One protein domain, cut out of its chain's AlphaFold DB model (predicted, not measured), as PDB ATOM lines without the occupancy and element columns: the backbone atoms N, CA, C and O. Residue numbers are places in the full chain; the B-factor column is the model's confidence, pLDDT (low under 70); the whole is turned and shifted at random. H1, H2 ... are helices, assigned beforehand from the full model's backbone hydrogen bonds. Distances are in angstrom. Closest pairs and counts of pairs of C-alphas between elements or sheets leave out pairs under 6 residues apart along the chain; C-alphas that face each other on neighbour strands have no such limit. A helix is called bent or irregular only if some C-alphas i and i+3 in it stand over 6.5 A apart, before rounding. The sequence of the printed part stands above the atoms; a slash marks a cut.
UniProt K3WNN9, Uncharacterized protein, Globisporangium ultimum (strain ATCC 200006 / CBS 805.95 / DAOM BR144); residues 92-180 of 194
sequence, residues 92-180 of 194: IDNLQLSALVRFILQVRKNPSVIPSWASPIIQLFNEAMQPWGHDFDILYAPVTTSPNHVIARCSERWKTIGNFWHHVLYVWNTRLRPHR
ATOM      1  N   ILE A  92       0.642  85.803  10.420       91.19
ATOM      2  CA  ILE A  92       0.143  87.046   9.814       91.19
ATOM      3  C   ILE A  92       0.900  88.240  10.394       91.19
ATOM      4  O   ILE A  92       1.465  89.032   9.638       91.19
ATOM      5  N   ASP A  93       0.991  88.318  11.722       91.19
ATOM      6  CA  ASP A  93       1.710  89.392  12.403       91.19
ATOM      7  C   ASP A  93       3.175  89.454  11.954       91.19
ATOM      8  O   ASP A  93       3.676  90.524  11.610       91.19
ATOM      9  N   ASN A  94       3.858  88.307  11.886       90.12
ATOM     10  CA  ASN A  94       5.251  88.236  11.443       90.12
ATOM     11  C   ASN A  94       5.434  88.670   9.983       90.12
ATOM     12  O   ASN A  94       6.418  89.340   9.666       90.12
ATOM     13  N   LEU A  95       4.512  88.303   9.090       91.38
ATOM     14  CA  LEU A  95       4.573  88.667   7.673       91.38
ATOM     15  C   LEU A  95       4.413  90.170   7.473       91.38
ATOM     16  O   LEU A  95       5.241  90.795   6.808       91.38
ATOM     17  N   GLN A  96       3.385  90.758   8.076       92.38
ATOM     18  CA  GLN A  96       3.109  92.184   7.926       92.38
ATOM     19  C   GLN A  96       4.199  93.036   8.597       92.38
ATOM     20  O   GLN A  96       4.645  94.049   8.059       92.38
ATOM     21  N   LEU A  97       4.724  92.573   9.732       90.75
ATOM     22  CA  LEU A  97       5.871  93.184  10.392       90.75
ATOM     23  C   LEU A  97       7.156  93.066   9.560       90.75
ATOM     24  O   LEU A  97       7.940  94.013   9.492       90.75
ATOM     25  N   SER A  98       7.373  91.929   8.892       89.81
ATOM     26  CA  SER A  98       8.489  91.751   7.959       89.81
ATOM     27  C   SER A  98       8.388  92.718   6.781       89.81
ATOM     28  O   SER A  98       9.405  93.288   6.380       89.81
ATOM     29  N   ALA A  99       7.179  92.962   6.265       89.75
ATOM     30  CA  ALA A  99       6.942  93.957   5.224       89.75
ATOM     31  C   ALA A  99       7.341  95.367   5.691       89.75
ATOM     32  O   ALA A  99       8.098  96.037   4.986       89.75
ATOM     33  N   LEU A 100       6.951  95.779   6.905       91.00
ATOM     34  CA  LEU A 100       7.385  97.057   7.491       91.00
ATOM     35  C   LEU A 100       8.910  97.135   7.649       91.00
ATOM     36  O   LEU A 100       9.522  98.130   7.269       91.00
ATOM     37  N   VAL A 101       9.548  96.093   8.189       88.88
ATOM     38  CA  VAL A 101      11.010  96.077   8.362       88.88
ATOM     39  C   VAL A 101      11.717  96.192   7.013       88.88
ATOM     40  O   VAL A 101      12.663  96.966   6.885       88.88
ATOM     41  N   ARG A 102      11.251  95.468   5.990       87.81
ATOM     42  CA  ARG A 102      11.795  95.564   4.630       87.81
ATOM     43  C   ARG A 102      11.596  96.956   4.047       87.81
ATOM     44  O   ARG A 102      12.540  97.485   3.475       87.81
ATOM     45  N   PHE A 103      10.424  97.557   4.232       88.50
ATOM     46  CA  PHE A 103      10.151  98.934   3.825       88.50
ATOM     47  C   PHE A 103      11.147  99.918   4.447       88.50
ATOM     48  O   PHE A 103      11.828 100.636   3.718       88.50
ATOM     49  N   ILE A 104      11.319  99.870   5.771       87.88
ATOM     50  CA  ILE A 104      12.277 100.715   6.498       87.88
ATOM     51  C   ILE A 104      13.697 100.518   5.954       87.88
ATOM     52  O   ILE A 104      14.400 101.489   5.685       87.88
ATOM     53  N   LEU A 105      14.132  99.266   5.781       85.88
ATOM     54  CA  LEU A 105      15.474  98.963   5.279       85.88
ATOM     55  C   LEU A 105      15.688  99.478   3.850       85.88
ATOM     56  O   LEU A 105      16.769  99.977   3.556       85.88
ATOM     57  N   GLN A 106      14.685  99.378   2.975       85.81
ATOM     58  CA  GLN A 106      14.786  99.858   1.595       85.81
ATOM     59  C   GLN A 106      14.889 101.380   1.526       85.81
ATOM     60  O   GLN A 106      15.787 101.889   0.860       85.81
ATOM     61  N   VAL A 107      14.028 102.101   2.250       85.69
ATOM     62  CA  VAL A 107      14.062 103.572   2.281       85.69
ATOM     63  C   VAL A 107      15.381 104.074   2.876       85.69
ATOM     64  O   VAL A 107      15.989 104.996   2.346       85.69
ATOM     65  N   ARG A 108      15.893 103.415   3.922       80.81
ATOM     66  CA  ARG A 108      17.182 103.782   4.530       80.81
ATOM     67  C   ARG A 108      18.398 103.451   3.686       80.81
ATOM     68  O   ARG A 108      19.423 104.104   3.841       80.81
ATOM     69  N   LYS A 109      18.329 102.414   2.848       83.69
ATOM     70  CA  LYS A 109      19.469 102.021   2.018       83.69
ATOM     71  C   LYS A 109      19.841 103.135   1.036       83.69
ATOM     72  O   LYS A 109      21.024 103.323   0.785       83.69
ATOM     73  N   ASN A 110      18.845 103.862   0.526       79.81
ATOM     74  CA  ASN A 110      19.018 104.962  -0.419       79.81
ATOM     75  C   ASN A 110      18.151 106.166   0.001       79.81
ATOM     76  O   ASN A 110      17.100 106.391  -0.598       79.81
ATOM     77  N   PRO A 111      18.567 106.958   1.006       74.81
ATOM     78  CA  PRO A 111      17.748 108.055   1.530       74.81
ATOM     79  C   PRO A 111      17.513 109.170   0.499       74.81
ATOM     80  O   PRO A 111      16.493 109.846   0.541       74.81
ATOM     81  N   SER A 112      18.425 109.328  -0.465       77.00
ATOM     82  CA  SER A 112      18.313 110.301  -1.558       77.00
ATOM     83  C   SER A 112      17.329 109.893  -2.658       77.00
ATOM     84  O   SER A 112      16.952 110.728  -3.475       77.00
ATOM     85  N   VAL A 113      16.919 108.621  -2.709       81.94
ATOM     86  CA  VAL A 113      16.028 108.091  -3.746       81.94
ATOM     87  C   VAL A 113      14.974 107.216  -3.084       81.94
ATOM     88  O   VAL A 113      15.103 105.993  -3.000       81.94
ATOM     89  N   ILE A 114      13.903 107.860  -2.620       80.69
ATOM     90  CA  ILE A 114      12.718 107.156  -2.138       80.69
ATOM     91  C   ILE A 114      12.067 106.454  -3.339       80.69
ATOM     92  O   ILE A 114      11.717 107.117  -4.320       80.69
ATOM     93  N   PRO A 115      11.877 105.122  -3.300       85.19
ATOM     94  CA  PRO A 115      11.172 104.427  -4.367       85.19
ATOM     95  C   PRO A 115       9.757 104.981  -4.548       85.19
ATOM     96  O   PRO A 115       9.063 105.254  -3.570       85.19
ATOM     97  N   SER A 116       9.276 105.068  -5.788       88.75
ATOM     98  CA  SER A 116       7.935 105.600  -6.084       88.75
ATOM     99  C   SER A 116       6.814 104.875  -5.325       88.75
ATOM    100  O   SER A 116       5.856 105.504  -4.887       88.75
ATOM    101  N   TRP A 117       6.963 103.567  -5.096       88.44
ATOM    102  CA  TRP A 117       6.015 102.770  -4.314       88.44
ATOM    103  C   TRP A 117       6.028 103.095  -2.810       88.44
ATOM    104  O   TRP A 117       5.038 102.851  -2.125       88.44
ATOM    105  N   ALA A 118       7.133 103.632  -2.285       88.50
ATOM    106  CA  ALA A 118       7.300 103.975  -0.876       88.50
ATOM    107  C   ALA A 118       6.722 105.359  -0.540       88.50
ATOM    108  O   ALA A 118       6.205 105.556   0.557       88.50
ATOM    109  N   SER A 119       6.761 106.290  -1.498       89.19
ATOM    110  CA  SER A 119       6.260 107.662  -1.352       89.19
ATOM    111  C   SER A 119       4.844 107.769  -0.758       89.19
ATOM    112  O   SER A 119       4.691 108.490   0.227       89.19
ATOM    113  N   PRO A 120       3.810 107.061  -1.264       91.56
ATOM    114  CA  PRO A 120       2.459 107.186  -0.707       91.56
ATOM    115  C   PRO A 120       2.360 106.679   0.738       91.56
ATOM    116  O   PRO A 120       1.557 107.186   1.514       91.56
ATOM    117  N   ILE A 121       3.191 105.708   1.129       91.12
ATOM    118  CA  ILE A 121       3.220 105.187   2.503       91.12
ATOM    119  C   ILE A 121       3.837 106.229   3.443       91.12
ATOM    120  O   ILE A 121       3.303 106.476   4.520       91.12
ATOM    121  N   ILE A 122       4.938 106.866   3.031       90.31
ATOM    122  CA  ILE A 122       5.586 107.930   3.812       90.31
ATOM    123  C   ILE A 122       4.645 109.128   3.960       90.31
ATOM    124  O   ILE A 122       4.493 109.654   5.058       90.31
ATOM    125  N   GLN A 123       3.955 109.520   2.886       91.19
ATOM    126  CA  GLN A 123       2.957 110.587   2.944       91.19
ATOM    127  C   GLN A 123       1.836 110.262   3.943       91.19
ATOM    128  O   GLN A 123       1.501 111.094   4.778       91.19
ATOM    129  N   LEU A 124       1.318 109.034   3.918       92.50
ATOM    130  CA  LEU A 124       0.310 108.570   4.869       92.50
ATOM    131  C   LEU A 124       0.805 108.644   6.325       92.50
ATOM    132  O   LEU A 124       0.053 108.998   7.233       92.50
ATOM    133  N   PHE A 125       2.077 108.305   6.562       91.69
ATOM    134  CA  PHE A 125       2.691 108.391   7.888       91.69
ATOM    135  C   PHE A 125       2.855 109.842   8.335       91.69
ATOM    136  O   PHE A 125       2.542 110.160   9.481       91.69
ATOM    137  N   ASN A 126       3.266 110.719   7.418       90.75
ATOM    138  CA  ASN A 126       3.340 112.158   7.639       90.75
ATOM    139  C   ASN A 126       1.973 112.724   8.025       90.75
ATOM    140  O   ASN A 126       1.852 113.362   9.067       90.75
ATOM    141  N   GLU A 127       0.927 112.425   7.256       91.25
ATOM    142  CA  GLU A 127      -0.442 112.875   7.530       91.25
ATOM    143  C   GLU A 127      -0.955 112.396   8.896       91.25
ATOM    144  O   GLU A 127      -1.589 113.160   9.621       91.25
ATOM    145  N   ALA A 128      -0.640 111.159   9.292       89.50
ATOM    146  CA  ALA A 128      -1.003 110.636  10.609       89.50
ATOM    147  C   ALA A 128      -0.204 111.279  11.763       89.50
ATOM    148  O   ALA A 128      -0.662 111.281  12.908       89.50
ATOM    149  N   MET A 129       0.990 111.806  11.495       88.75
ATOM    150  CA  MET A 129       1.860 112.381  12.521       88.75
ATOM    151  C   MET A 129       1.763 113.900  12.642       88.75
ATOM    152  O   MET A 129       2.215 114.424  13.656       88.75
ATOM    153  N   GLN A 130       1.141 114.610  11.698       85.38
ATOM    154  CA  GLN A 130       0.976 116.064  11.782       85.38
ATOM    155  C   GLN A 130       0.137 116.496  13.004       85.38
ATOM    156  O   GLN A 130      -0.899 115.886  13.277       85.38
ATOM    157  N   PRO A 131       0.528 117.574  13.719       84.38
ATOM    158  CA  PRO A 131       1.740 118.395  13.544       84.38
ATOM    159  C   PRO A 131       2.974 117.898  14.332       84.38
ATOM    160  O   PRO A 131       3.968 118.608  14.446       84.38
ATOM    161  N   TRP A 132       2.907 116.720  14.948       81.75
ATOM    162  CA  TRP A 132       3.855 116.252  15.965       81.75
ATOM    163  C   TRP A 132       5.098 115.527  15.438       81.75
ATOM    164  O   TRP A 132       6.012 115.291  16.224       81.75
ATOM    165  N   GLY A 133       5.137 115.127  14.168       84.31
ATOM    166  CA  GLY A 133       6.281 114.405  13.616       84.31
ATOM    167  C   GLY A 133       6.225 114.216  12.106       84.31
ATOM    168  O   GLY A 133       5.244 114.578  11.451       84.31
ATOM    169  N   HIS A 134       7.293 113.625  11.586       84.62
ATOM    170  CA  HIS A 134       7.531 113.369  10.168       84.62
ATOM    171  C   HIS A 134       8.129 111.973   9.914       84.62
ATOM    172  O   HIS A 134       8.662 111.314  10.807       84.62
ATOM    173  N   ASP A 135       8.007 111.512   8.678       83.25
ATOM    174  CA  ASP A 135       8.509 110.280   8.093       83.25
ATOM    175  C   ASP A 135       8.315 109.045   8.985       83.25
ATOM    176  O   ASP A 135       7.231 108.462   9.062       83.25
ATOM    177  N   PHE A 136       9.380 108.623   9.666       86.81
ATOM    178  CA  PHE A 136       9.407 107.414  10.483       86.81
ATOM    179  C   PHE A 136       9.189 107.666  11.979       86.81
ATOM    180  O   PHE A 136       9.223 106.705  12.752       86.81
ATOM    181  N   ASP A 137       8.889 108.896  12.402       85.94
ATOM    182  CA  ASP A 137       8.553 109.204  13.802       85.94
ATOM    183  C   ASP A 137       7.349 108.396  14.294       85.94
ATOM    184  O   ASP A 137       7.235 108.054  15.476       85.94
ATOM    185  N   ILE A 138       6.478 107.993  13.366       87.62
ATOM    186  CA  ILE A 138       5.341 107.116  13.631       87.62
ATOM    187  C   ILE A 138       5.741 105.778  14.276       87.62
ATOM    188  O   ILE A 138       4.964 105.201  15.036       87.62
ATOM    189  N   LEU A 139       6.973 105.298  14.054       88.50
ATOM    190  CA  LEU A 139       7.498 104.073  14.668       88.50
ATOM    191  C   LEU A 139       7.695 104.200  16.186       88.50
ATOM    192  O   LEU A 139       7.814 103.184  16.880       88.50
ATOM    193  N   TYR A 140       7.739 105.429  16.699       85.50
ATOM    194  CA  TYR A 140       7.868 105.738  18.122       85.50
ATOM    195  C   TYR A 140       6.552 106.125  18.776       85.50
ATOM    196  O   TYR A 140       6.489 106.241  20.008       85.50
ATOM    197  N   ALA A 141       5.495 106.288  17.988       84.56
ATOM    198  CA  ALA A 141       4.194 106.625  18.513       84.56
ATOM    199  C   ALA A 141       3.662 105.490  19.416       84.56
ATOM    200  O   ALA A 141       3.824 104.304  19.107       84.56
ATOM    201  N   PRO A 142       3.033 105.816  20.560       83.00
ATOM    202  CA  PRO A 142       2.507 104.818  21.481       83.00
ATOM    203  C   PRO A 142       1.197 104.234  20.934       83.00
ATOM    204  O   PRO A 142       0.102 104.692  21.268       83.00
ATOM    205  N   VAL A 143       1.306 103.228  20.066       85.94
ATOM    206  CA  VAL A 143       0.151 102.491  19.530       85.94
ATOM    207  C   VAL A 143      -0.223 101.375  20.502       85.94
ATOM    208  O   VAL A 143       0.402 100.315  20.524       85.94
ATOM    209  N   THR A 144      -1.205 101.628  21.364       81.88
ATOM    210  CA  THR A 144      -1.642 100.683  22.410       81.88
ATOM    211  C   THR A 144      -2.947  99.965  22.077       81.88
ATOM    212  O   THR A 144      -3.298  98.990  22.737       81.88
ATOM    213  N   THR A 145      -3.654 100.407  21.038       82.94
ATOM    214  CA  THR A 145      -4.958  99.877  20.631       82.94
ATOM    215  C   THR A 145      -4.840  99.080  19.341       82.94
ATOM    216  O   THR A 145      -4.251  99.560  18.379       82.94
ATOM    217  N   SER A 146      -5.422  97.881  19.297       81.38
ATOM    218  CA  SER A 146      -5.531  97.104  18.056       81.38
ATOM    219  C   SER A 146      -6.734  97.584  17.229       81.38
ATOM    220  O   SER A 146      -7.791  97.822  17.821       81.38
ATOM    221  N   PRO A 147      -6.652  97.625  15.884       79.31
ATOM    222  CA  PRO A 147      -7.808  97.923  15.025       79.31
ATOM    223  C   PRO A 147      -8.938  96.886  15.126       79.31
ATOM    224  O   PRO A 147     -10.038  97.126  14.646       79.31
ATOM    225  N   ASN A 148      -8.689  95.736  15.760       73.94
ATOM    226  CA  ASN A 148      -9.702  94.707  15.993       73.94
ATOM    227  C   ASN A 148     -10.688  95.055  17.128       73.94
ATOM    228  O   ASN A 148     -11.706  94.381  17.269       73.94
ATOM    229  N   HIS A 149     -10.407  96.069  17.957       70.69
ATOM    230  CA  HIS A 149     -11.334  96.505  19.004       70.69
ATOM    231  C   HIS A 149     -12.304  97.554  18.445       70.69
ATOM    232  O   HIS A 149     -11.908  98.658  18.086       70.69
ATOM    233  N   VAL A 150     -13.589  97.191  18.378       52.50
ATOM    234  CA  VAL A 150     -14.655  97.951  17.694       52.50
ATOM    235  C   VAL A 150     -15.031  99.261  18.405       52.50
ATOM    236  O   VAL A 150     -15.701 100.102  17.817       52.50
ATOM    237  N   ILE A 151     -14.643  99.481  19.664       48.91
ATOM    238  CA  ILE A 151     -15.281 100.520  20.484       48.91
ATOM    239  C   ILE A 151     -14.254 101.279  21.331       48.91
ATOM    240  O   ILE A 151     -13.460 100.684  22.050       48.91
ATOM    241  N   ALA A 152     -14.371 102.609  21.264       43.84
ATOM    242  CA  ALA A 152     -13.773 103.640  22.112       43.84
ATOM    243  C   ALA A 152     -12.322 104.062  21.797       43.84
ATOM    244  O   ALA A 152     -11.353 103.517  22.309       43.84
ATOM    245  N   ARG A 153     -12.204 105.185  21.068       53.84
ATOM    246  CA  ARG A 153     -11.003 106.044  20.950       53.84
ATOM    247  C   ARG A 153      -9.898 105.566  20.004       53.84
ATOM    248  O   ARG A 153      -8.716 105.760  20.289       53.84
ATOM    249  N   CYS A 154     -10.257 105.050  18.828       62.00
ATOM    250  CA  CYS A 154      -9.309 105.088  17.714       62.00
ATOM    251  C   CYS A 154      -9.057 106.570  17.383       62.00
ATOM    252  O   CYS A 154      -9.945 107.243  16.855       62.00
ATOM    253  N   SER A 155      -7.904 107.095  17.813       72.56
ATOM    254  CA  SER A 155      -7.469 108.466  17.522       72.56
ATOM    255  C   SER A 155      -7.580 108.718  16.020       72.56
ATOM    256  O   SER A 155      -7.291 107.816  15.236       72.56
ATOM    257  N   GLU A 156      -7.996 109.921  15.622       78.88
ATOM    258  CA  GLU A 156      -8.237 110.249  14.210       78.88
ATOM    259  C   GLU A 156      -7.025 109.914  13.330       78.88
ATOM    260  O   GLU A 156      -7.181 109.322  12.265       78.88
ATOM    261  N   ARG A 157      -5.806 110.103  13.859       81.62
ATOM    262  CA  ARG A 157      -4.556 109.708  13.193       81.62
ATOM    263  C   ARG A 157      -4.491 108.237  12.781       81.62
ATOM    264  O   ARG A 157      -3.943 107.908  11.735       81.62
ATOM    265  N   TRP A 158      -5.040 107.338  13.599       85.38
ATOM    266  CA  TRP A 158      -5.028 105.896  13.348       85.38
ATOM    267  C   TRP A 158      -6.076 105.476  12.321       85.38
ATOM    268  O   TRP A 158      -5.941 104.416  11.711       85.38
ATOM    269  N   LYS A 159      -7.097 106.311  12.100       84.06
ATOM    270  CA  LYS A 159      -8.034 106.130  10.993       84.06
ATOM    271  C   LYS A 159      -7.398 106.548   9.671       84.06
ATOM    272  O   LYS A 159      -7.531 105.800   8.708       84.06
ATOM    273  N   THR A 160      -6.662 107.665   9.651       86.56
ATOM    274  CA  THR A 160      -5.972 108.182   8.453       86.56
ATOM    275  C   THR A 160      -5.069 107.131   7.816       86.56
ATOM    276  O   THR A 160      -5.148 106.876   6.624       86.56
ATOM    277  N   ILE A 161      -4.270 106.448   8.633       88.88
ATOM    278  CA  ILE A 161      -3.313 105.422   8.195       88.88
ATOM    279  C   ILE A 161      -3.953 104.078   7.782       88.88
ATOM    280  O   ILE A 161      -3.305 103.220   7.177       88.88
ATOM    281  N   GLY A 162      -5.235 103.877   8.089       89.44
ATOM    282  CA  GLY A 162      -5.971 102.660   7.763       89.44
ATOM    283  C   GLY A 162      -5.613 101.437   8.619       89.44
ATOM    284  O   GLY A 162      -4.599 101.369   9.318       89.44
ATOM    285  N   ASN A 163      -6.477 100.420   8.550       90.44
ATOM    286  CA  ASN A 163      -6.427  99.257   9.445       90.44
ATOM    287  C   ASN A 163      -5.147  98.424   9.312       90.44
ATOM    288  O   ASN A 163      -4.668  97.888  10.310       90.44
ATOM    289  N   PHE A 164      -4.592  98.312   8.101       92.19
ATOM    290  CA  PHE A 164      -3.384  97.522   7.857       92.19
ATOM    291  C   PHE A 164      -2.198  98.091   8.630       92.19
ATOM    292  O   PHE A 164      -1.670  97.449   9.534       92.19
ATOM    293  N   TRP A 165      -1.824  99.329   8.330       91.81
ATOM    294  CA  TRP A 165      -0.680  99.974   8.955       91.81
ATOM    295  C   TRP A 165      -0.906 100.242  10.447       91.81
ATOM    296  O   TRP A 165       0.028 100.077  11.228       91.81
ATOM    297  N   HIS A 166      -2.137 100.546  10.875       91.50
ATOM    298  CA  HIS A 166      -2.470 100.628  12.300       91.50
ATOM    299  C   HIS A 166      -2.198  99.300  13.026       91.50
ATOM    300  O   HIS A 166      -1.563  99.302  14.082       91.50
ATOM    301  N   HIS A 167      -2.607  98.158  12.458       91.62
ATOM    302  CA  HIS A 167      -2.312  96.839  13.030       91.62
ATOM    303  C   HIS A 167      -0.810  96.568  13.083       91.62
ATOM    304  O   HIS A 167      -0.291  96.149  14.115       91.62
ATOM    305  N   VAL A 168      -0.093  96.856  11.998       92.50
ATOM    306  CA  VAL A 168       1.355  96.638  11.920       92.50
ATOM    307  C   VAL A 168       2.108  97.474  12.954       92.50
ATOM    308  O   VAL A 168       2.991  96.952  13.636       92.50
ATOM    309  N   LEU A 169       1.739  98.744  13.128       91.44
ATOM    310  CA  LEU A 169       2.330  99.626  14.137       91.44
ATOM    311  C   LEU A 169       1.962  99.206  15.564       91.44
ATOM    312  O   LEU A 169       2.800  99.286  16.463       91.44
ATOM    313  N   TYR A 170       0.744  98.701  15.775       91.00
ATOM    314  CA  TYR A 170       0.341  98.096  17.043       91.00
ATOM    315  C   TYR A 170       1.222  96.885  17.384       91.00
ATOM    316  O   TYR A 170       1.777  96.811  18.483       91.00
ATOM    317  N   VAL A 171       1.421  95.963  16.437       90.12
ATOM    318  CA  VAL A 171       2.296  94.791  16.615       90.12
ATOM    319  C   VAL A 171       3.750  95.222  16.831       90.12
ATOM    320  O   VAL A 171       4.423  94.700  17.720       90.12
ATOM    321  N   TRP A 172       4.237  96.210  16.078       90.12
ATOM    322  CA  TRP A 172       5.567  96.792  16.257       90.12
ATOM    323  C   TRP A 172       5.769  97.335  17.677       90.12
ATOM    324  O   TRP A 172       6.734  96.966  18.353       90.12
ATOM    325  N   ASN A 173       4.844  98.174  18.149       88.12
ATOM    326  CA  ASN A 173       4.941  98.828  19.449       88.12
ATOM    327  C   ASN A 173       4.789  97.839  20.616       88.12
ATOM    328  O   ASN A 173       5.462  97.992  21.630       88.12
ATOM    329  N   THR A 174       3.945  96.814  20.476       86.69
ATOM    330  CA  THR A 174       3.680  95.842  21.551       86.69
ATOM    331  C   THR A 174       4.677  94.688  21.603       86.69
ATOM    332  O   THR A 174       4.998  94.231  22.697       86.69
ATOM    333  N   ARG A 175       5.188  94.211  20.458       83.88
ATOM    334  CA  ARG A 175       6.047  93.012  20.398       83.88
ATOM    335  C   ARG A 175       7.518  93.301  20.123       83.88
ATOM    336  O   ARG A 175       8.371  92.619  20.678       83.88
ATOM    337  N   LEU A 176       7.850  94.273  19.268       76.44
ATOM    338  CA  LEU A 176       9.252  94.528  18.902       76.44
ATOM    339  C   LEU A 176       9.908  95.626  19.724       76.44
ATOM    340  O   LEU A 176      11.068  95.483  20.108       76.44
ATOM    341  N   ARG A 177       9.201  96.726  19.983       71.19
ATOM    342  CA  ARG A 177       9.774  97.876  20.692       71.19
ATOM    343  C   ARG A 177      10.291  97.527  22.099       71.19
ATOM    344  O   ARG A 177      11.427  97.910  22.384       71.19
ATOM    345  N   PRO A 178       9.569  96.762  22.947       67.62
ATOM    346  CA  PRO A 178      10.038  96.444  24.300       67.62
ATOM    347  C   PRO A 178      11.309  95.588  24.320       67.62
ATOM    348  O   PRO A 178      12.073  95.634  25.274       67.62
ATOM    349  N   HIS A 179      11.558  94.811  23.263       58.41
ATOM    350  CA  HIS A 179      12.738  93.952  23.148       58.41
ATOM    351  C   HIS A 179      13.943  94.657  22.504       58.41
ATOM    352  O   HIS A 179      15.040  94.103  22.479       58.41
ATOM    353  N   ARG A 180      13.767  95.880  21.984       54.62
ATOM    354  CA  ARG A 180      14.817  96.647  21.291       54.62
ATOM    355  C   ARG A 180      15.463  97.738  22.136       54.62
ATOM    356  O   ARG A 180      16.562  98.162  21.801       54.62
TER     357      ARG A 180
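What this domain is: This is residues 92 to 180 of the 194 residues of an uncharacterized protein of Globisporangium ultimum (strain ATCC 200006 / CBS 805.95 / DAOM BR144) (UniProt K3WNN9). Two long helices, H1 and H5, meet nearly at a right angle, the first half of H1 on the middle of H5, and three shorter helices gather away from H1, with the last residues of H2 between H3 and H4. The link after H1 folds back to H2, and residues 108 to 113, of which 108 and 109 belong to H1, stick out, while a long loop, residues 141 to 155, leads from H3 to H4. The printed part has 89 residues with five named helices, H1 to H5 in order along the chain, and no named strand; its class is all helix. It is compact, with a radius of gyration of the C-alphas of 13.0 A and spans of 41 by 28 by 21 A.

Where its parts are: H1 takes residues 92 to 109, from C-alpha 92 at (0.143, 87.046, 9.814) to C-alpha 109 at (19.469, 102.021, 2.018), 25.7 A. H2, residues 119 to 129, measures 15.3 A from first to last C-alpha and begins at C-alpha 119, (6.260, 107.662, -1.352). H3 is residues 137 to 140, 5.6 A, and H4 is residues 156 to 160, 6.5 A. H5, residues 162 to 180, is 25.5 A long and ends at C-alpha 180, (14.817, 96.647, 21.291). It has a kink of 35 degrees near residue 174 and is irregular, but only just: C-alphas 175 and 178 are 6.6 A apart.

How they stand to each other: H1, with residues 93 to 100 alone, touches residues 168 to 172 of H5; the closest C-alphas, those of Leu 97 and Val 168, are 5.9 A apart. Their lines are about perpendicular, at 82 degrees. H1 is apart from H2, H3 and H4. H2 touches H3, closest at the C-alphas of Met 129 and Ile 138, 6.4 A. H2 also touches H4, closest at the C-alphas of Ala 128 and Arg 157, 4.5 A. H2 and H5 are near each other. H3 touches H5, which takes part with residues 169 to 173 alone; the closest C-alphas, of Leu 139 and Leu 169, are 6.8 A apart. H4 and H5 are close but not clearly touching, with the C-alphas of Trp 158 and His 166 closest at 5.9 A. H3 and H4 are apart. Every O i to N i+4 pair is within hydrogen-bond range in H1, H2 and H4; in H5 12 of 15 are, and H3 is too short for such a pair.

The domain as a whole: The C-alphas of Ser 112 and Ile 151, the two farthest apart, are 41.4 A from each other. The printed part has no cut. The link from H3 to H4, 15 residues, is long; the link from H4 to H5, 1 residue, is tight. The mean pLDDT of the printed part is 83.4, and it is under 70 at residues 150 to 154 and 178 to 180.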